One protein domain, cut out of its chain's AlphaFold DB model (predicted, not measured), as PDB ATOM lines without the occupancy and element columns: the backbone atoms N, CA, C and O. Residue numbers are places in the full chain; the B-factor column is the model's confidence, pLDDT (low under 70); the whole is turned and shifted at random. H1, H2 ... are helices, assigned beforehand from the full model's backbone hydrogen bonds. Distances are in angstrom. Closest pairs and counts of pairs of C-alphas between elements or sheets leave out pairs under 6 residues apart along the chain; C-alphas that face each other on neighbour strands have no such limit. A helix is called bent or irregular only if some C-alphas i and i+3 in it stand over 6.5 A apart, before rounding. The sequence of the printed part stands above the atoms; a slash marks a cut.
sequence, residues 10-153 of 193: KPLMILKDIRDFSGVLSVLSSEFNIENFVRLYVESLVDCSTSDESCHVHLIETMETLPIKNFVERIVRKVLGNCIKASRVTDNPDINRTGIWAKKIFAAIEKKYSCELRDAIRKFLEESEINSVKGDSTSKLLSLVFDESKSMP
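Overview. This is residues 10 to 153 of the 193 residues of an uncharacterized protein of Aegilops tauschii subsp. strangulata (UniProt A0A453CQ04). Helices H3, H4, H5 and arm H6a lie side by side as a four-membered core; the longest helix, H6, is bent, and its second arm, H6b, folds back slantwise over H5. H7 packs on H5 and H6a at one end, while H1 and H2 lie toward the other. The printed part has 144 residues with seven named helices, H1 to H7 in order, and no named strand: all helix. It is compact, radius of gyration of the C-alphas 15.6 A, spanning 48 by 34 by 29 A.

Along the chain. H6, residues 95 to 129, was assigned as one helix by its hydrogen bonds, but is bent: C-alphas 112 and 115 are 8.9 A apart. Its arms are H6a, residues 95 to 112, 26.7 A, and H6b, residues 115 to 129, 21.4 A. H5, residues 69 to 88, 30.0 A, is irregular, with C-alphas 70 and 73 7.4 A apart. H3 is residues 35 to 48, 20.1 A; H4 is 53 to 65, 19.1 A. H1, residues 10 to 16, begins at C-alpha (51.087, 16.507, 12.631); H2 is 21 to 31; H7, 136 to 146, ends at (31.515, -8.828, 11.170).

Arrangement. H3, H4, H5, H6a and H7 form a bundle, helices packed together. H5 and H6a are a hairpin, a shallow tilt of 11 degrees, opposite ways; the closest C-alphas, Val 79 and Ala 102, are 6.2 A apart. Residues 101 to 109 of H6a touch H4, closest C-alphas Ile 60 and Ala 108, 6.2 A. H3 touches H5, closest C-alphas Glu 43 and Ile 75, 6.2 A. Every O i to N i+4 pair is within hydrogen-bond range in H1, H2, H3, H4 and H6b; H5 has 14 of 16, H6a 13 of 14, H7 5 of 7.

Size, cuts and confidence. The C-alphas farthest apart, Glu 31 and Asp 136, are 48.5 A apart. The printed part has no cut and no long link. Residues 87 to 98, 128 to 145 and 147 to 153 have pLDDT under 70.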
ATOM      1  N   LYS A  10      50.256  15.800  13.629       88.75
ATOM      2  CA  LYS A  10      51.087  16.507  12.631       88.75
ATOM      3  C   LYS A  10      52.319  15.685  12.199       88.75
ATOM      4  O   LYS A  10      52.438  15.418  11.008       88.75
ATOM      5  N   PRO A  11      53.191  15.234  13.124       90.50
ATOM      6  CA  PRO A  11      54.253  14.286  12.797       90.50
ATOM      7  C   PRO A  11      53.757  13.016  12.103       90.50
ATOM      8  O   PRO A  11      54.416  12.551  11.183       90.50
ATOM      9  N   LEU A  12      52.609  12.464  12.519       92.00
ATOM     10  CA  LEU A  12      52.076  11.233  11.926       92.00
ATOM     11  C   LEU A  12      51.825  11.406  10.430       92.00
ATOM     12  O   LEU A  12      52.243  10.565   9.643       92.00
ATOM     13  N   MET A  13      51.174  12.511  10.056       92.50
ATOM     14  CA  MET A  13      50.867  12.810   8.658       92.50
ATOM     15  C   MET A  13      52.143  12.977   7.836       92.50
ATOM     16  O   MET A  13      52.246  12.392   6.768       92.50
ATOM     17  N   ILE A  14      53.145  13.680   8.377       92.38
ATOM     18  CA  ILE A  14      54.442  13.839   7.706       92.38
ATOM     19  C   ILE A  14      55.088  12.474   7.453       92.38
ATOM     20  O   ILE A  14      55.541  12.220   6.347       92.38
ATOM     21  N   LEU A  15      55.120  11.593   8.459       93.25
ATOM     22  CA  LEU A  15      55.724  10.267   8.319       93.25
ATOM     23  C   LEU A  15      54.965   9.370   7.342       93.25
ATOM     24  O   LEU A  15      55.590   8.692   6.537       93.25
ATOM     25  N   LYS A  16      53.629   9.381   7.397       92.88
ATOM     26  CA  LYS A  16      52.755   8.652   6.463       92.88
ATOM     27  C   LYS A  16      52.999   9.067   5.006       92.88
ATOM     28  O   LYS A  16      52.870   8.245   4.109       92.88
ATOM     29  N   ASP A  17      53.332  10.335   4.774       92.44
ATOM     30  CA  ASP A  17      53.552  10.876   3.430       92.44
ATOM     31  C   ASP A  17      54.988  10.639   2.914       92.44
ATOM     32  O   ASP A  17      55.283  10.911   1.745       92.44
ATOM     33  N   ILE A  18      55.893  10.103   3.745       93.69
ATOM     34  CA  ILE A  18      57.208   9.647   3.287       93.69
ATOM     35  C   ILE A  18      57.011   8.409   2.410       93.69
ATOM     36  O   ILE A  18      56.419   7.409   2.816       93.69
ATOM     37  N   ARG A  19      57.556   8.464   1.191       92.00
ATOM     38  CA  ARG A  19      57.536   7.332   0.262       92.00
ATOM     39  C   ARG A  19      58.203   6.114   0.899       92.00
ATOM     40  O   ARG A  19      59.340   6.214   1.348       92.00
ATOM     41  N   ASP A  20      57.505   4.981   0.861       92.94
ATOM     42  CA  ASP A  20      57.977   3.696   1.389       92.94
ATOM     43  C   ASP A  20      58.456   3.768   2.853       92.94
ATOM     44  O   ASP A  20      59.441   3.151   3.260       92.94
ATOM     45  N   PHE A  21      57.755   4.551   3.681       95.38
ATOM     46  CA  PHE A  21      58.099   4.653   5.097       95.38
ATOM     47  C   PHE A  21      58.024   3.296   5.815       95.38
ATOM     48  O   PHE A  21      58.857   3.003   6.673       95.38
ATOM     49  N   SER A  22      57.083   2.431   5.430       94.19
ATOM     50  CA  SER A  22      56.969   1.067   5.952       94.19
ATOM     51  C   SER A  22      58.221   0.230   5.648       94.19
ATOM     52  O   SER A  22      58.701  -0.479   6.537       94.19
ATOM     53  N   GLY A  23      58.798   0.355   4.446       95.31
ATOM     54  CA  GLY A  23      60.074  -0.266   4.086       95.31
ATOM     55  C   GLY A  23      61.238   0.269   4.918       95.31
ATOM     56  O   GLY A  23      62.007  -0.515   5.481       95.31
ATOM     57  N   VAL A  24      61.313   1.590   5.106       95.75
ATOM     58  CA  VAL A  24      62.320   2.225   5.978       95.75
ATOM     59  C   VAL A  24      62.233   1.684   7.406       95.75
ATOM     60  O   VAL A  24      63.248   1.290   7.982       95.75
ATOM     61  N   LEU A  25      61.029   1.607   7.977       95.62
ATOM     62  CA  LEU A  25      60.824   1.043   9.312       95.62
ATOM     63  C   LEU A  25      61.209  -0.435   9.387       95.62
ATOM     64  O   LEU A  25      61.698  -0.880  10.425       95.62
ATOM     65  N   SER A  26      61.008  -1.200   8.316       95.31
ATOM     66  CA  SER A  26      61.409  -2.607   8.270       95.31
ATOM     67  C   SER A  26      62.926  -2.760   8.350       95.31
ATOM     68  O   SER A  26      63.413  -3.563   9.144       95.31
ATOM     69  N   VAL A  27      63.672  -1.959   7.582       95.38
ATOM     70  CA  VAL A  27      65.143  -1.936   7.648       95.38
ATOM     71  C   VAL A  27      65.599  -1.507   9.041       95.38
ATOM     72  O   VAL A  27      66.373  -2.216   9.682       95.38
ATOM     73  N   LEU A  28      65.039  -0.418   9.576       95.50
ATOM     74  CA  LEU A  28      65.385   0.066  10.915       95.50
ATOM     75  C   LEU A  28      65.075  -0.955  12.016       95.50
ATOM     76  O   LEU A  28      65.845  -1.062  12.962       95.50
ATOM     77  N   SER A  29      63.993  -1.727  11.897       93.50
ATOM     78  CA  SER A  29      63.640  -2.778  12.865       93.50
ATOM     79  C   SER A  29      64.623  -3.949  12.866       93.50
ATOM     80  O   SER A  29      64.682  -4.686  13.848       93.50
ATOM     81  N   SER A  30      65.382  -4.135  11.783       92.75
ATOM     82  CA  SER A  30      66.426  -5.163  11.708       92.75
ATOM     83  C   SER A  30      67.732  -4.739  12.388       92.75
ATOM     84  O   SER A  30      68.478  -5.590  12.864       92.75
ATOM     85  N   GLU A  31      67.984  -3.430  12.484       94.69
ATOM     86  CA  GLU A  31      69.219  -2.866  13.041       94.69
ATOM     87  C   GLU A  31      69.032  -2.308  14.460       94.69
ATOM     88  O   GLU A  31      69.960  -2.307  15.270       94.69
ATOM     89  N   PHE A  32      67.824  -1.848  14.786       95.12
ATOM     90  CA  PHE A  32      67.511  -1.138  16.018       95.12
ATOM     91  C   PHE A  32      66.234  -1.676  16.664       95.12
ATOM     92  O   PHE A  32      65.258  -2.018  15.996       95.12
ATOM     93  N   ASN A  33      66.185  -1.654  18.001       93.06
ATOM     94  CA  ASN A  33      64.944  -1.926  18.721       93.06
ATOM     95  C   ASN A  33      64.010  -0.707  18.661       93.06
ATOM     96  O   ASN A  33      63.993   0.138  19.559       93.06
ATOM     97  N   ILE A  34      63.221  -0.638  17.591       93.44
ATOM     98  CA  ILE A  34      62.188   0.385  17.394       93.44
ATOM     99  C   ILE A  34      60.773  -0.143  17.660       93.44
ATOM    100  O   ILE A  34      59.800   0.504  17.280       93.44
ATOM    101  N   GLU A  35      60.632  -1.282  18.349       92.00
ATOM    102  CA  GLU A  35      59.343  -1.946  18.597       92.00
ATOM    103  C   GLU A  35      58.311  -0.978  19.200       92.00
ATOM    104  O   GLU A  35      57.176  -0.877  18.735       92.00
ATOM    105  N   ASN A  36      58.728  -0.184  20.190       91.62
ATOM    106  CA  ASN A  36      57.852   0.792  20.829       91.62
ATOM    107  C   ASN A  36      57.446   1.943  19.892       91.62
ATOM    108  O   ASN A  36      56.326   2.443  19.990       91.62
ATOM    109  N   PHE A  37      58.334   2.361  18.985       92.69
ATOM    110  CA  PHE A  37      58.004   3.366  17.977       92.69
ATOM    111  C   PHE A  37      56.986   2.810  16.981       92.69
ATOM    112  O   PHE A  37      55.961   3.448  16.755       92.69
ATOM    113  N   VAL A  38      57.222   1.605  16.450       93.56
ATOM    114  CA  VAL A  38      56.308   0.927  15.514       93.56
ATOM    115  C   VAL A  38      54.936   0.739  16.151       93.56
ATOM    116  O   VAL A  38      53.923   1.059  15.530       93.56
ATOM    117  N   ARG A  39      54.894   0.313  17.419       92.62
ATOM    118  CA  ARG A  39      53.656   0.211  18.196       92.62
ATOM    119  C   ARG A  39      52.901   1.540  18.229       92.62
ATOM    120  O   ARG A  39      51.735   1.580  17.850       92.62
ATOM    121  N   LEU A  40      53.552   2.621  18.668       92.56
ATOM    122  CA  LEU A  40      52.925   3.944  18.763       92.56
ATOM    123  C   LEU A  40      52.469   4.462  17.395       92.56
ATOM    124  O   LEU A  40      51.394   5.050  17.289       92.56
ATOM    125  N   TYR A  41      53.268   4.230  16.357       93.38
ATOM    126  CA  TYR A  41      52.976   4.635  14.989       93.38
ATOM    127  C   TYR A  41      51.707   3.956  14.461       93.38
ATOM    128  O   TYR A  41      50.755   4.633  14.069       93.38
ATOM    129  N   VAL A  42      51.650   2.626  14.548       94.00
ATOM    130  CA  VAL A  42      50.506   1.815  14.113       94.00
ATOM    131  C   VAL A  42      49.247   2.140  14.918       94.00
ATOM    132  O   VAL A  42      48.185   2.358  14.338       94.00
ATOM    133  N   GLU A  43      49.356   2.243  16.245       92.50
ATOM    134  CA  GLU A  43      48.234   2.637  17.105       92.50
ATOM    135  C   GLU A  43      47.667   4.016  16.715       92.50
ATOM    136  O   GLU A  43      46.451   4.203  16.695       92.50
ATOM    137  N   SER A  44      48.532   4.963  16.342       92.50
ATOM    138  CA  SER A  44      48.119   6.319  15.958       92.50
ATOM    139  C   SER A  44      47.495   6.379  14.560       92.50
ATOM    140  O   SER A  44      46.582   7.178  14.329       92.50
ATOM    141  N   LEU A  45      47.931   5.517  13.633       93.06
ATOM    142  CA  LEU A  45      47.269   5.343  12.336       93.06
ATOM    143  C   LEU A  45      45.836   4.825  12.509       93.06
ATOM    144  O   LEU A  45      44.927   5.330  11.847       93.06
ATOM    145  N   VAL A  46      45.607   3.880  13.431       92.44
ATOM    146  CA  VAL A  46      44.254   3.389  13.760       92.44
ATOM    147  C   VAL A  46      43.370   4.521  14.283       92.44
ATOM    148  O   VAL A  46      42.218   4.649  13.867       92.44
ATOM    149  N   ASP A  47      43.898   5.373  15.160       89.06
ATOM    150  CA  ASP A  47      43.135   6.496  15.712       89.06
ATOM    151  C   ASP A  47      42.754   7.519  14.626       89.06
ATOM    152  O   ASP A  47      41.618   8.003  14.595       89.06
ATOM    153  N   CYS A  48      43.654   7.791  13.675       87.38
ATOM    154  CA  CYS A  48      43.388   8.721  12.573       87.38
ATOM    155  C   CYS A  48      42.493   8.140  11.463       87.38
ATOM    156  O   CYS A  48      41.829   8.915  10.769       87.38
ATOM    157  N   SER A  49      42.412   6.810  11.342       85.38
ATOM    158  CA  SER A  49      41.660   6.088  10.296       85.38
ATOM    159  C   SER A  49      40.159   6.386  10.276       85.38
ATOM    160  O   SER A  49      39.516   6.274   9.235       85.38
ATOM    161  N   THR A  50      39.592   6.801  11.410       78.69
ATOM    162  CA  THR A  50      38.191   7.248  11.486       78.69
ATOM    163  C   THR A  50      37.946   8.524  10.671       78.69
ATOM    164  O   THR A  50      36.910   8.672  10.020       78.69
ATOM    165  N   SER A  51      38.920   9.437  10.679       79.81
ATOM    166  CA  SER A  51      38.824  10.770  10.075       79.81
ATOM    167  C   SER A  51      39.477  10.888   8.696       79.81
ATOM    168  O   SER A  51      39.105  11.781   7.942       79.81
ATOM    169  N   ASP A  52      40.431  10.012   8.371       84.56
ATOM    170  CA  ASP A  52      41.262  10.092   7.167       84.56
ATOM    171  C   ASP A  52      41.427   8.702   6.532       84.56
ATOM    172  O   ASP A  52      41.986   7.783   7.137       84.56
ATOM    173  N   GLU A  53      40.933   8.541   5.302       82.88
ATOM    174  CA  GLU A  53      41.012   7.280   4.555       82.88
ATOM    175  C   GLU A  53      42.459   6.882   4.231       82.88
ATOM    176  O   GLU A  53      42.806   5.701   4.299       82.88
ATOM    177  N   SER A  54      43.342   7.851   3.988       88.50
ATOM    178  CA  SER A  54      44.745   7.564   3.683       88.50
ATOM    179  C   SER A  54      45.480   6.917   4.862       88.50
ATOM    180  O   SER A  54      46.437   6.171   4.655       88.50
ATOM    181  N   CYS A  55      45.013   7.137   6.098       90.19
ATOM    182  CA  CYS A  55      45.591   6.513   7.287       90.19
ATOM    183  C   CYS A  55      45.352   5.001   7.342       90.19
ATOM    184  O   CYS A  55      46.284   4.279   7.693       90.19
ATOM    185  N   HIS A  56      44.158   4.501   6.992       87.44
ATOM    186  CA  HIS A  56      43.928   3.051   7.023       87.44
ATOM    187  C   HIS A  56      44.565   2.342   5.825       87.44
ATOM    188  O   HIS A  56      45.002   1.207   5.975       87.44
ATOM    189  N   VAL A  57      44.672   3.006   4.667       89.94
ATOM    190  CA  VAL A  57      45.441   2.484   3.521       89.94
ATOM    191  C   VAL A  57      46.903   2.294   3.920       89.94
ATOM    192  O   VAL A  57      47.424   1.186   3.825       89.94
ATOM    193  N   HIS A  58      47.530   3.331   4.478       93.75
ATOM    194  CA  HIS A  58      48.926   3.245   4.895       93.75
ATOM    195  C   HIS A  58      49.155   2.283   6.069       93.75
ATOM    196  O   HIS A  58      50.199   1.639   6.175       93.75
ATOM    197  N   LEU A  59      48.171   2.145   6.961       94.12
ATOM    198  CA  LEU A  59      48.200   1.129   8.006       94.12
ATOM    199  C   LEU A  59      48.247  -0.283   7.412       94.12
ATOM    200  O   LEU A  59      49.044  -1.095   7.871       94.12
ATOM    201  N   ILE A  60      47.428  -0.572   6.399       92.31
ATOM    202  CA  ILE A  60      47.412  -1.882   5.736       92.31
ATOM    203  C   ILE A  60      48.775  -2.167   5.095       92.31
ATOM    204  O   ILE A  60      49.349  -3.216   5.374       92.31
ATOM    205  N   GLU A  61      49.337  -1.210   4.348       92.81
ATOM    206  CA  GLU A  61      50.697  -1.312   3.784       92.81
ATOM    207  C   GLU A  61      51.733  -1.613   4.881       92.81
ATOM    208  O   GLU A  61      52.513  -2.558   4.796       92.81
ATOM    209  N   THR A  62      51.673  -0.862   5.983       93.62
ATOM    210  CA  THR A  62      52.563  -1.029   7.139       93.62
ATOM    211  C   THR A  62      52.455  -2.428   7.751       93.62
ATOM    212  O   THR A  62      53.468  -3.007   8.139       93.62
ATOM    213  N   MET A  63      51.256  -3.006   7.827       92.44
ATOM    214  CA  MET A  63      51.030  -4.356   8.360       92.44
ATOM    215  C   MET A  63      51.507  -5.469   7.417       92.44
ATOM    216  O   MET A  63      51.894  -6.554   7.873       92.44
ATOM    217  N   GLU A  64      51.478  -5.216   6.111       91.00
ATOM    218  CA  GLU A  64      52.027  -6.124   5.108       91.00
ATOM    219  C   GLU A  64      53.554  -6.171   5.220       91.00
ATOM    220  O   GLU A  64      54.123  -7.267   5.305       91.00
ATOM    221  N   THR A  65      54.202  -5.009   5.351       93.31
ATOM    222  CA  THR A  65      55.664  -4.891   5.434       93.31
ATOM    223  C   THR A  65      56.238  -5.309   6.791       93.31
ATOM    224  O   THR A  65      57.195  -6.080   6.842       93.31
ATOM    225  N   LEU A  66      55.676  -4.837   7.909       92.75
ATOM    226  CA  LEU A  66      56.267  -5.022   9.242       92.75
ATOM    227  C   LEU A  66      55.719  -6.260   9.976       92.75
ATOM    228  O   LEU A  66      54.561  -6.656   9.791       92.75
ATOM    229  N   PRO A  67      56.516  -6.883  10.864       89.00
ATOM    230  CA  PRO A  67      56.028  -7.921  11.764       89.00
ATOM    231  C   PRO A  67      55.236  -7.293  12.924       89.00
ATOM    232  O   PRO A  67      55.793  -6.941  13.957       89.00
ATOM    233  N   ILE A  68      53.913  -7.177  12.780       92.62
ATOM    234  CA  ILE A  68      53.043  -6.534  13.786       92.62
ATOM    235  C   ILE A  68      52.324  -7.515  14.729       92.62
ATOM    236  O   ILE A  68      51.415  -7.113  15.455       92.62
ATOM    237  N   LYS A  69      52.719  -8.796  14.742       93.19
ATOM    238  CA  LYS A  69      52.075  -9.876  15.520       93.19
ATOM    239  C   LYS A  69      51.782  -9.479  16.974       93.19
ATOM    240  O   LYS A  69      50.659  -9.630  17.445       93.19
ATOM    241  N   ASN A  70      52.774  -8.906  17.657       92.69
ATOM    242  CA  ASN A  70      52.687  -8.522  19.072       92.69
ATOM    243  C   ASN A  70      51.721  -7.351  19.333       92.69
ATOM    244  O   ASN A  70      51.364  -7.074  20.477       92.69
ATOM    245  N   PHE A  71      51.296  -6.650  18.283       92.56
ATOM    246  CA  PHE A  71      50.425  -5.482  18.373       92.56
ATOM    247  C   PHE A  71      48.996  -5.766  17.921       92.56
ATOM    248  O   PHE A  71      48.137  -4.911  18.129       92.56
ATOM    249  N   VAL A  72      48.714  -6.945  17.351       94.88
ATOM    250  CA  VAL A  72      47.388  -7.296  16.814       94.88
ATOM    251  C   VAL A  72      46.290  -7.069  17.849       94.88
ATOM    252  O   VAL A  72      45.310  -6.391  17.556       94.88
ATOM    253  N   GLU A  73      46.480  -7.533  19.086       94.69
ATOM    254  CA  GLU A  73      45.493  -7.344  20.157       94.69
ATOM    255  C   GLU A  73      45.194  -5.860  20.427       94.69
ATOM    256  O   GLU A  73      44.037  -5.456  20.567       94.69
ATOM    257  N   ARG A  74      46.236  -5.022  20.442       93.94
ATOM    258  CA  ARG A  74      46.117  -3.576  20.676       93.94
ATOM    259  C   ARG A  74      45.416  -2.873  19.519       93.94
ATOM    260  O   ARG A  74      44.551  -2.030  19.758       93.94
ATOM    261  N   ILE A  75      45.758  -3.247  18.286       94.31
ATOM    262  CA  ILE A  75      45.130  -2.735  17.063       94.31
ATOM    263  C   ILE A  75      43.642  -3.069  17.082       94.31
ATOM    264  O   ILE A  75      42.819  -2.163  16.986       94.31
ATOM    265  N   VAL A  76      43.289  -4.340  17.284       93.62
ATOM    266  CA  VAL A  76      41.895  -4.806  17.319       93.62
ATOM    267  C   VAL A  76      41.101  -4.067  18.392       93.62
ATOM    268  O   VAL A  76      40.036  -3.523  18.099       93.62
ATOM    269  N   ARG A  77      41.643  -3.953  19.611       92.50
ATOM    270  CA  ARG A  77      40.997  -3.213  20.705       92.50
ATOM    271  C   ARG A  77      40.757  -1.744  20.346       92.50
ATOM    272  O   ARG A  77      39.684  -1.221  20.644       92.50
ATOM    273  N   LYS A  78      41.715  -1.070  19.700       92.00
ATOM    274  CA  LYS A  78      41.549   0.323  19.244       92.00
ATOM    275  C   LYS A  78      40.526   0.445  18.119       92.00
ATOM    276  O   LYS A  78      39.675   1.328  18.191       92.00
ATOM    277  N   VAL A  79      40.554  -0.448  17.128       91.38
ATOM    278  CA  VAL A  79      39.573  -0.472  16.030       91.38
ATOM    279  C   VAL A  79      38.159  -0.626  16.590       91.38
ATOM    280  O   VAL A  79      37.303   0.218  16.321       91.38
ATOM    281  N   LEU A  80      37.927  -1.640  17.431       88.06
ATOM    282  CA  LEU A  80      36.627  -1.892  18.063       88.06
ATOM    283  C   LEU A  80      36.223  -0.764  19.021       88.06
ATOM    284  O   LEU A  80      35.065  -0.348  19.045       88.06
ATOM    285  N   GLY A  81      37.172  -0.206  19.773       86.56
ATOM    286  CA  GLY A  81      36.933   0.948  20.637       86.56
ATOM    287  C   GLY A  81      36.488   2.188  19.856       86.56
ATOM    288  O   GLY A  81      35.532   2.854  20.250       86.56
ATOM    289  N   ASN A  82      37.134   2.481  18.726       85.12
ATOM    290  CA  ASN A  82      36.784   3.606  17.857       85.12
ATOM    291  C   ASN A  82      35.432   3.383  17.169       85.12
ATOM    292  O   ASN A  82      34.610   4.296  17.118       85.12
ATOM    293  N   CYS A  83      35.162   2.150  16.752       81.00
ATOM    294  CA  CYS A  83      33.864   1.679  16.280       81.00
ATOM    295  C   CYS A  83      32.735   1.946  17.300       81.00
ATOM    296  O   CYS A  83      31.726   2.569  16.971       81.00
ATOM    297  N   ILE A  84      32.919   1.554  18.565       79.44
ATOM    298  CA  ILE A  84      31.940   1.792  19.642       79.44
ATOM    299  C   ILE A  84      31.778   3.285  19.944       79.44
ATOM    300  O   ILE A  84      30.669   3.748  20.204       79.44
ATOM    301  N   LYS A  85      32.866   4.061  19.935       80.94
ATOM    302  CA  LYS A  85      32.783   5.518  20.114       80.94
ATOM    303  C   LYS A  85      31.956   6.154  18.998       80.94
ATOM    304  O   LYS A  85      31.089   6.971  19.291       80.94
ATOM    305  N   ALA A  86      32.176   5.739  17.753       73.31
ATOM    306  CA  ALA A  86      31.452   6.244  16.593       73.31
ATOM    307  C   ALA A  86      29.954   5.903  16.624       73.31
ATOM    308  O   ALA A  86      29.155   6.717  16.169       73.31
ATOM    309  N   SER A  87      29.553   4.757  17.196       69.75
ATOM    310  CA  SER A  87      28.132   4.386  17.318       69.75
ATOM    311  C   SER A  87      27.373   5.136  18.416       69.75
ATOM    312  O   SER A  87      26.144   5.170  18.394       69.75
ATOM    313  N   ARG A  88      28.078   5.732  19.388       69.69
ATOM    314  CA  ARG A  88      27.477   6.512  20.487       69.69
ATOM    315  C   ARG A  88      27.194   7.966  20.120       69.69
ATOM    316  O   ARG A  88      26.484   8.636  20.865       69.69
ATOM    317  N   VAL A  89      27.756   8.454  19.017       69.00
ATOM    318  CA  VAL A  89      27.458   9.788  18.493       69.00
ATOM    319  C   VAL A  89      26.136   9.685  17.735       69.00
ATOM    320  O   VAL A  89      26.094   9.222  16.596       69.00
ATOM    321  N   THR A  90      25.047  10.027  18.426       46.88
ATOM    322  CA  THR A  90      23.682  10.095  17.891       46.88
ATOM    323  C   THR A  90      23.699  10.966  16.629       46.88
ATOM    324  O   THR A  90      24.227  12.071  16.674       46.88
ATOM    325  N   ASP A  91      23.186  10.441  15.514       53.25
ATOM    326  CA  ASP A  91      23.160  11.069  14.178       53.25
ATOM    327  C   ASP A  91      24.464  11.062  13.366       53.25
ATOM    328  O   ASP A  91      24.685  11.947  12.543       53.25
ATOM    329  N   ASN A  92      25.327  10.050  13.524       53.66
ATOM    330  CA  ASN A  92      26.493   9.924  12.650       53.66
ATOM    331  C   ASN A  92      26.159   9.211  11.310       53.66
ATOM    332  O   ASN A  92      26.027   7.980  11.302       53.66
ATOM    333  N   PRO A  93      26.088   9.916  10.156       52.81
ATOM    334  CA  PRO A  93      25.931   9.285   8.836       52.81
ATOM    335  C   PRO A  93      27.114   8.369   8.461       52.81
ATOM    336  O   PRO A  93      27.015   7.572   7.529       52.81
ATOM    337  N   ASP A  94      28.218   8.435   9.210       59.94
ATOM    338  CA  ASP A  94      29.476   7.730   8.955       59.94
ATOM    339  C   ASP A  94      29.580   6.345   9.633       59.94
ATOM    340  O   ASP A  94      30.650   5.732   9.618       59.94
ATOM    341  N   ILE A  95      28.502   5.791  10.212       63.22
ATOM    342  CA  ILE A  95      28.508   4.420  10.781       63.22
ATOM    343  C   ILE A  95      28.871   3.369   9.721       63.22
ATOM    344  O   ILE A  95      29.685   2.484   9.981       63.22
ATOM    345  N   ASN A  96      28.326   3.497   8.506       64.19
ATOM    346  CA  ASN A  96      28.658   2.593   7.402       64.19
ATOM    347  C   ASN A  96      30.123   2.746   6.979       64.19
ATOM    348  O   ASN A  96      30.820   1.746   6.816       64.19
ATOM    349  N   ARG A  97      30.621   3.986   6.873       68.62
ATOM    350  CA  ARG A  97      32.039   4.248   6.588       68.62
ATOM    351  C   ARG A  97      32.930   3.655   7.675       68.62
ATOM    352  O   ARG A  97      33.966   3.073   7.363       68.62
ATOM    353  N   THR A  98      32.486   3.742   8.929       67.44
ATOM    354  CA  THR A  98      33.183   3.194  10.094       67.44
ATOM    355  C   THR A  98      33.313   1.675  10.022       67.44
ATOM    356  O   THR A  98      34.404   1.140  10.205       67.44
ATOM    357  N   GLY A  99      32.225   0.983   9.681       70.81
ATOM    358  CA  GLY A  99      32.249  -0.463   9.458       70.81
ATOM    359  C   GLY A  99      33.170  -0.873   8.305       70.81
ATOM    360  O   GLY A  99      33.910  -1.847   8.429       70.81
ATOM    361  N   ILE A 100      33.188  -0.104   7.209       78.25
ATOM    362  CA  ILE A 100      33.993  -0.414   6.016       78.25
ATOM    363  C   ILE A 100      35.499  -0.378   6.313       78.25
ATOM    364  O   ILE A 100      36.198  -1.326   5.953       78.25
ATOM    365  N   TRP A 101      36.027   0.667   6.965       85.50
ATOM    366  CA  TRP A 101      37.476   0.729   7.237       85.50
ATOM    367  C   TRP A 101      37.908  -0.300   8.289       85.50
ATOM    368  O   TRP A 101      38.951  -0.934   8.123       85.50
ATOM    369  N   ALA A 102      37.092  -0.529   9.324       87.44
ATOM    370  CA  ALA A 102      37.362  -1.554  10.331       87.44
ATOM    371  C   ALA A 102      37.437  -2.949   9.693       87.44
ATOM    372  O   ALA A 102      38.379  -3.700   9.951       87.44
ATOM    373  N   LYS A 103      36.506  -3.255   8.780       86.94
ATOM    374  CA  LYS A 103      36.502  -4.504   8.014       86.94
ATOM    375  C   LYS A 103      37.736  -4.644   7.123       86.94
ATOM    376  O   LYS A 103      38.334  -5.716   7.098       86.94
ATOM    377  N   LYS A 104      38.165  -3.576   6.435       88.94
ATOM    378  CA  LYS A 104      39.410  -3.586   5.637       88.94
ATOM    379  C   LYS A 104      40.637  -3.904   6.500       88.94
ATOM    380  O   LYS A 104      41.460  -4.722   6.095       88.94
ATOM    381  N   ILE A 105      40.746  -3.304   7.688       91.31
ATOM    382  CA  ILE A 105      41.847  -3.597   8.617       91.31
ATOM    383  C   ILE A 105      41.780  -5.048   9.085       91.31
ATOM    384  O   ILE A 105      42.790  -5.741   9.029       91.31
ATOM    385  N   PHE A 106      40.614  -5.535   9.512       92.50
ATOM    386  CA  PHE A 106      40.475  -6.924   9.958       92.50
ATOM    387  C   PHE A 106      40.805  -7.920   8.856       92.50
ATOM    388  O   PHE A 106      41.552  -8.853   9.123       92.50
ATOM    389  N   ALA A 107      40.376  -7.672   7.618       89.88
ATOM    390  CA  ALA A 107      40.761  -8.489   6.472       89.88
ATOM    391  C   ALA A 107      42.287  -8.493   6.248       89.88
ATOM    392  O   ALA A 107      42.864  -9.530   5.929       89.88
ATOM    393  N   ALA A 108      42.966  -7.357   6.442       91.69
ATOM    394  CA  ALA A 108      44.426  -7.290   6.352       91.69
ATOM    395  C   ALA A 108      45.123  -8.054   7.493       91.69
ATOM    396  O   ALA A 108      46.095  -8.766   7.241       91.69
ATOM    397  N   ILE A 109      44.618  -7.960   8.731       92.88
ATOM    398  CA  ILE A 109      45.134  -8.752   9.862       92.88
ATOM    399  C   ILE A 109      44.909 -10.244   9.590       92.88
ATOM    400  O   ILE A 109      45.832 -11.035   9.752       92.88
ATOM    401  N   GLU A 110      43.712 -10.634   9.155       90.88
ATOM    402  CA  GLU A 110      43.311 -12.027   8.951       90.88
ATOM    403  C   GLU A 110      44.229 -12.763   7.973       90.88
ATOM    404  O   GLU A 110      44.599 -13.909   8.230       90.88
ATOM    405  N   LYS A 111      44.680 -12.084   6.910       91.19
ATOM    406  CA  LYS A 111      45.617 -12.644   5.924       91.19
ATOM    407  C   LYS A 111      46.926 -13.157   6.535       91.19
ATOM    408  O   LYS A 111      47.482 -14.122   6.021       91.19
ATOM    409  N   LYS A 112      47.442 -12.516   7.591       91.25
ATOM    410  CA  LYS A 112      48.786 -12.791   8.147       91.25
ATOM    411  C   LYS A 112      48.762 -13.284   9.599       91.25
ATOM    412  O   LYS A 112      49.671 -13.995  10.015       91.25
ATOM    413  N   TYR A 113      47.722 -12.937  10.354       93.00
ATOM    414  CA  TYR A 113      47.606 -13.112  11.806       93.00
ATOM    415  C   TYR A 113      46.193 -13.572  12.212       93.00
ATOM    416  O   TYR A 113      45.555 -13.000  13.099       93.00
ATOM    417  N   SER A 114      45.655 -14.585  11.520       90.81
ATOM    418  CA  SER A 114      44.271 -15.045  11.727       90.81
ATOM    419  C   SER A 114      43.995 -15.581  13.137       90.81
ATOM    420  O   SER A 114      42.869 -15.466  13.623       90.81
ATOM    421  N   CYS A 115      44.987 -16.179  13.800       91.19
ATOM    422  CA  CYS A 115      44.839 -16.689  15.164       91.19
ATOM    423  C   CYS A 115      44.808 -15.532  16.164       91.19
ATOM    424  O   CYS A 115      43.892 -15.439  16.976       91.19
ATOM    425  N   GLU A 116      45.753 -14.602  16.043       94.50
ATOM    426  CA  GLU A 116      45.871 -13.434  16.911       94.50
ATOM    427  C   GLU A 116      44.653 -12.515  16.787       94.50
ATOM    428  O   GLU A 116      44.190 -11.978  17.791       94.50
ATOM    429  N   LEU A 117      44.098 -12.366  15.579       91.75
ATOM    430  CA  LEU A 117      42.853 -11.633  15.357       91.75
ATOM    431  C   LEU A 117      41.685 -12.274  16.108       91.75
ATOM    432  O   LEU A 117      40.974 -11.590  16.845       91.75
ATOM    433  N   ARG A 118      41.494 -13.587  15.933       89.50
ATOM    434  CA  ARG A 118      40.408 -14.339  16.578       89.50
ATOM    435  C   ARG A 118      40.518 -14.279  18.097       89.50
ATOM    436  O   ARG A 118      39.522 -14.016  18.769       89.50
ATOM    437  N   ASP A 119      41.720 -14.455  18.631       90.88
ATOM    438  CA  ASP A 119      41.965 -14.376  20.068       90.88
ATOM    439  C   ASP A 119      41.760 -12.959  20.609       90.88
ATOM    440  O   ASP A 119      41.143 -12.793  21.659       90.88
ATOM    441  N   ALA A 120      42.191 -11.929  19.880       92.94
ATOM    442  CA  ALA A 120      41.975 -10.538  20.269       92.94
ATOM    443  C   ALA A 120      40.489 -10.155  20.297       92.94
ATOM    444  O   ALA A 120      40.046  -9.498  21.240       92.94
ATOM    445  N   ILE A 121      39.711 -10.573  19.291       88.81
ATOM    446  CA  ILE A 121      38.260 -10.342  19.253       88.81
ATOM    447  C   ILE A 121      37.587 -11.061  20.423       88.81
ATOM    448  O   ILE A 121      36.781 -10.452  21.123       88.81
ATOM    449  N   ARG A 122      37.942 -12.328  20.668       87.69
ATOM    450  CA  ARG A 122      37.401 -13.116  21.782       87.69
ATOM    451  C   ARG A 122      37.638 -12.423  23.123       87.69
ATOM    452  O   ARG A 122      36.673 -12.140  23.825       87.69
ATOM    453  N   LYS A 123      38.892 -12.063  23.422       90.38
ATOM    454  CA  LYS A 123      39.258 -11.330  24.646       90.38
ATOM    455  C   LYS A 123      38.485 -10.020  24.777       90.38
ATOM    456  O   LYS A 123      37.983  -9.700  25.846       90.38
ATOM    457  N   PHE A 124      38.366  -9.263  23.686       87.00
ATOM    458  CA  PHE A 124      37.622  -8.005  23.691       87.00
ATOM    459  C   PHE A 124      36.144  -8.208  24.045       87.00
ATOM    460  O   PHE A 124      35.587  -7.433  24.822       87.00
ATOM    461  N   LEU A 125      35.506  -9.236  23.479       82.12
ATOM    462  CA  LEU A 125      34.107  -9.552  23.752       82.12
ATOM    463  C   LEU A 125      33.910 -10.007  25.202       82.12
ATOM    464  O   LEU A 125      33.045  -9.452  25.877       82.12
ATOM    465  N   GLU A 126      34.760 -10.907  25.700       82.12
ATOM    466  CA  GLU A 126      34.753 -11.367  27.098       82.12
ATOM    467  C   GLU A 126      34.890 -10.191  28.081       82.12
ATOM    468  O   GLU A 126      34.121 -10.068  29.032       82.12
ATOM    469  N   GLU A 127      35.803  -9.254  27.817       80.81
ATOM    470  CA  GLU A 127      35.960  -8.044  28.631       80.81
ATOM    471  C   GLU A 127      34.766  -7.082  28.529       80.81
ATOM    472  O   GLU A 127      34.477  -6.334  29.467       80.81
ATOM    473  N   SER A 128      34.071  -7.064  27.392       68.44
ATOM    474  CA  SER A 128      32.917  -6.189  27.179       68.44
ATOM    475  C   SER A 128      31.652  -6.687  27.883       68.44
ATOM    476  O   SER A 128      30.886  -5.866  28.395       68.44
ATOM    477  N   GLU A 129      31.457  -8.007  27.977       58.09
ATOM    478  CA  GLU A 129      30.325  -8.618  28.687       58.09
ATOM    479  C   GLU A 129      30.383  -8.343  30.192       58.09
ATOM    480  O   GLU A 129      29.354  -8.071  30.810       58.09
ATOM    481  N   ILE A 130      31.591  -8.275  30.757       56.50
ATOM    482  CA  ILE A 130      31.830  -7.899  32.159       56.50
ATOM    483  C   ILE A 130      31.381  -6.444  32.447       56.50
ATOM    484  O   ILE A 130      31.146  -6.084  33.598       56.50
ATOM    485  N   ASN A 131      31.204  -5.604  31.415       49.78
ATOM    486  CA  ASN A 131      31.007  -4.153  31.532       49.78
ATOM    487  C   ASN A 131      29.693  -3.605  30.910       49.78
ATOM    488  O   ASN A 131      29.504  -2.384  30.852       49.78
ATOM    489  N   SER A 132      28.773  -4.445  30.410       49.75
ATOM    490  CA  SER A 132      27.651  -3.990  29.561       49.75
ATOM    491  C   SER A 132      26.315  -3.756  30.298       49.75
ATOM    492  O   SER A 132      25.559  -4.689  30.549       49.75
ATOM    493  N   VAL A 133      25.955  -2.477  30.506       44.19
ATOM    494  CA  VAL A 133      24.589  -1.996  30.854       44.19
ATOM    495  C   VAL A 133      23.880  -1.308  29.657       44.19
ATOM    496  O   VAL A 133      22.740  -0.865  29.773       44.19
ATOM    497  N   LYS A 134      24.492  -1.194  28.464       51.66
ATOM    498  CA  LYS A 134      23.931  -0.383  27.351       51.66
ATOM    499  C   LYS A 134      24.202  -1.008  25.969       51.66
ATOM    500  O   LYS A 134      25.252  -0.764  25.381       51.66
ATOM    501  N   GLY A 135      23.267  -1.833  25.475       53.22
ATOM    502  CA  GLY A 135      23.533  -2.852  24.439       53.22
ATOM    503  C   GLY A 135      22.991  -2.661  23.008       53.22
ATOM    504  O   GLY A 135      23.356  -3.455  22.146       53.22
ATOM    505  N   ASP A 136      22.153  -1.662  22.689       56.91
ATOM    506  CA  ASP A 136      21.456  -1.673  21.376       56.91
ATOM    507  C   ASP A 136      22.247  -1.054  20.199       56.91
ATOM    508  O   ASP A 136      22.161  -1.521  19.065       56.91
ATOM    509  N   SER A 137      23.062  -0.019  20.433       56.47
ATOM    510  CA  SER A 137      23.829   0.650  19.358       56.47
ATOM    511  C   SER A 137      25.190  -0.002  19.086       56.47
ATOM    512  O   SER A 137      25.750   0.134  18.000       56.47
ATOM    513  N   THR A 138      25.747  -0.710  20.068       60.44
ATOM    514  CA  THR A 138      27.025  -1.428  19.954       60.44
ATOM    515  C   THR A 138      26.871  -2.722  19.162       60.44
ATOM    516  O   THR A 138      27.698  -3.005  18.300       60.44
ATOM    517  N   SER A 139      25.782  -3.456  19.386       62.41
ATOM    518  CA  SER A 139      25.471  -4.708  18.687       62.41
ATOM    519  C   SER A 139      25.288  -4.511  17.178       62.41
ATOM    520  O   SER A 139      25.829  -5.290  16.396       62.41
ATOM    521  N   LYS A 140      24.617  -3.429  16.755       63.41
ATOM    522  CA  LYS A 140      24.416  -3.078  15.334       63.41
ATOM    523  C   LYS A 140      25.709  -2.719  14.599       63.41
ATOM    524  O   LYS A 140      25.833  -2.982  13.409       63.41
ATOM    525  N   LEU A 141      26.670  -2.091  15.275       63.47
ATOM    526  CA  LEU A 141      27.932  -1.730  14.630       63.47
ATOM    527  C   LEU A 141      28.909  -2.911  14.600       63.47
ATOM    528  O   LEU A 141      29.589  -3.109  13.599       63.47
ATOM    529  N   LEU A 142      28.929  -3.739  15.647       68.75
ATOM    530  CA  LEU A 142      29.677  -4.997  15.621       68.75
ATOM    531  C   LEU A 142      29.124  -5.942  14.553       68.75
ATOM    532  O   LEU A 142      29.912  -6.538  13.823       68.75
ATOM    533  N   SER A 143      27.799  -6.022  14.388       67.12
ATOM    534  CA  SER A 143      27.229  -6.792  13.284       67.12
ATOM    535  C   SER A 143      27.688  -6.241  11.936       67.12
ATOM    536  O   SER A 143      28.148  -7.026  11.132       67.12
ATOM    537  N   LEU A 144      27.707  -4.925  11.702       66.62
ATOM    538  CA  LEU A 144      28.242  -4.352  10.453       66.62
ATOM    539  C   LEU A 144      29.725  -4.672  10.198       66.62
ATOM    540  O   LEU A 144      30.118  -4.875   9.051       66.62
ATOM    541  N   VAL A 145      30.549  -4.701  11.246       68.75
ATOM    542  CA  VAL A 145      31.985  -5.005  11.137       68.75
ATOM    543  C   VAL A 145      32.224  -6.483  10.811       68.75
ATOM    544  O   VAL A 145      33.133  -6.795  10.042       68.75
ATOM    545  N   PHE A 146      31.397  -7.378  11.355       70.88
ATOM    546  CA  PHE A 146      31.515  -8.828  11.170       70.88
ATOM    547  C   PHE A 146      30.576  -9.409  10.099       70.88
ATOM    548  O   PHE A 146      30.689 -10.588   9.776       70.88
ATOM    549  N   ASP A 147      29.664  -8.617   9.528       67.25
ATOM    550  CA  ASP A 147      28.726  -9.082   8.508       67.25
ATOM    551  C   ASP A 147      29.458  -9.299   7.175       67.25
ATOM    552  O   ASP A 147      29.954  -8.384   6.498       67.25
ATOM    553  N   GLU A 148      29.538 -10.570   6.805       53.16
ATOM    554  CA  GLU A 148      30.162 -11.085   5.593       53.16
ATOM    555  C   GLU A 148      29.343 -10.725   4.332       53.16
ATOM    556  O   GLU A 148      29.884 -10.701   3.227       53.16
ATOM    557  N   SER A 149      28.066 -10.344   4.479       50.91
ATOM    558  CA  SER A 149      27.063 -10.365   3.401       50.91
ATOM    559  C   SER A 149      27.150  -9.284   2.312       50.91
ATOM    560  O   SER A 149      26.364  -9.335   1.366       50.91
ATOM    561  N   LYS A 150      28.066  -8.305   2.390       48.53
ATOM    562  CA  LYS A 150      28.007  -7.125   1.496       48.53
ATOM    563  C   LYS A 150      29.221  -6.776   0.633       48.53
ATOM    564  O   LYS A 150      29.128  -5.779  -0.075       48.53
ATOM    565  N   SER A 151      30.329  -7.528   0.604       40.84
ATOM    566  CA  SER A 151      31.453  -7.069  -0.246       40.84
ATOM    567  C   SER A 151      32.490  -8.080  -0.740       40.84
ATOM    568  O   SER A 151      33.564  -7.641  -1.138       40.84
ATOM    569  N   MET A 152      32.230  -9.386  -0.770       33.28
ATOM    570  CA  MET A 152      33.102 -10.305  -1.520       33.28
ATOM    571  C   MET A 152      32.266 -11.320  -2.299       33.28
ATOM    572  O   MET A 152      31.274 -11.809  -1.752       33.28
ATOM    573  N   PRO A 153      32.630 -11.651  -3.554       38.81
ATOM    574  CA  PRO A 153      32.050 -12.797  -4.235       38.81
ATOM    575  C   PRO A 153      32.382 -14.027  -3.394       38.81
ATOM    576  O   PRO A 153      33.546 -14.377  -3.213       38.81
TER     577      PRO A 153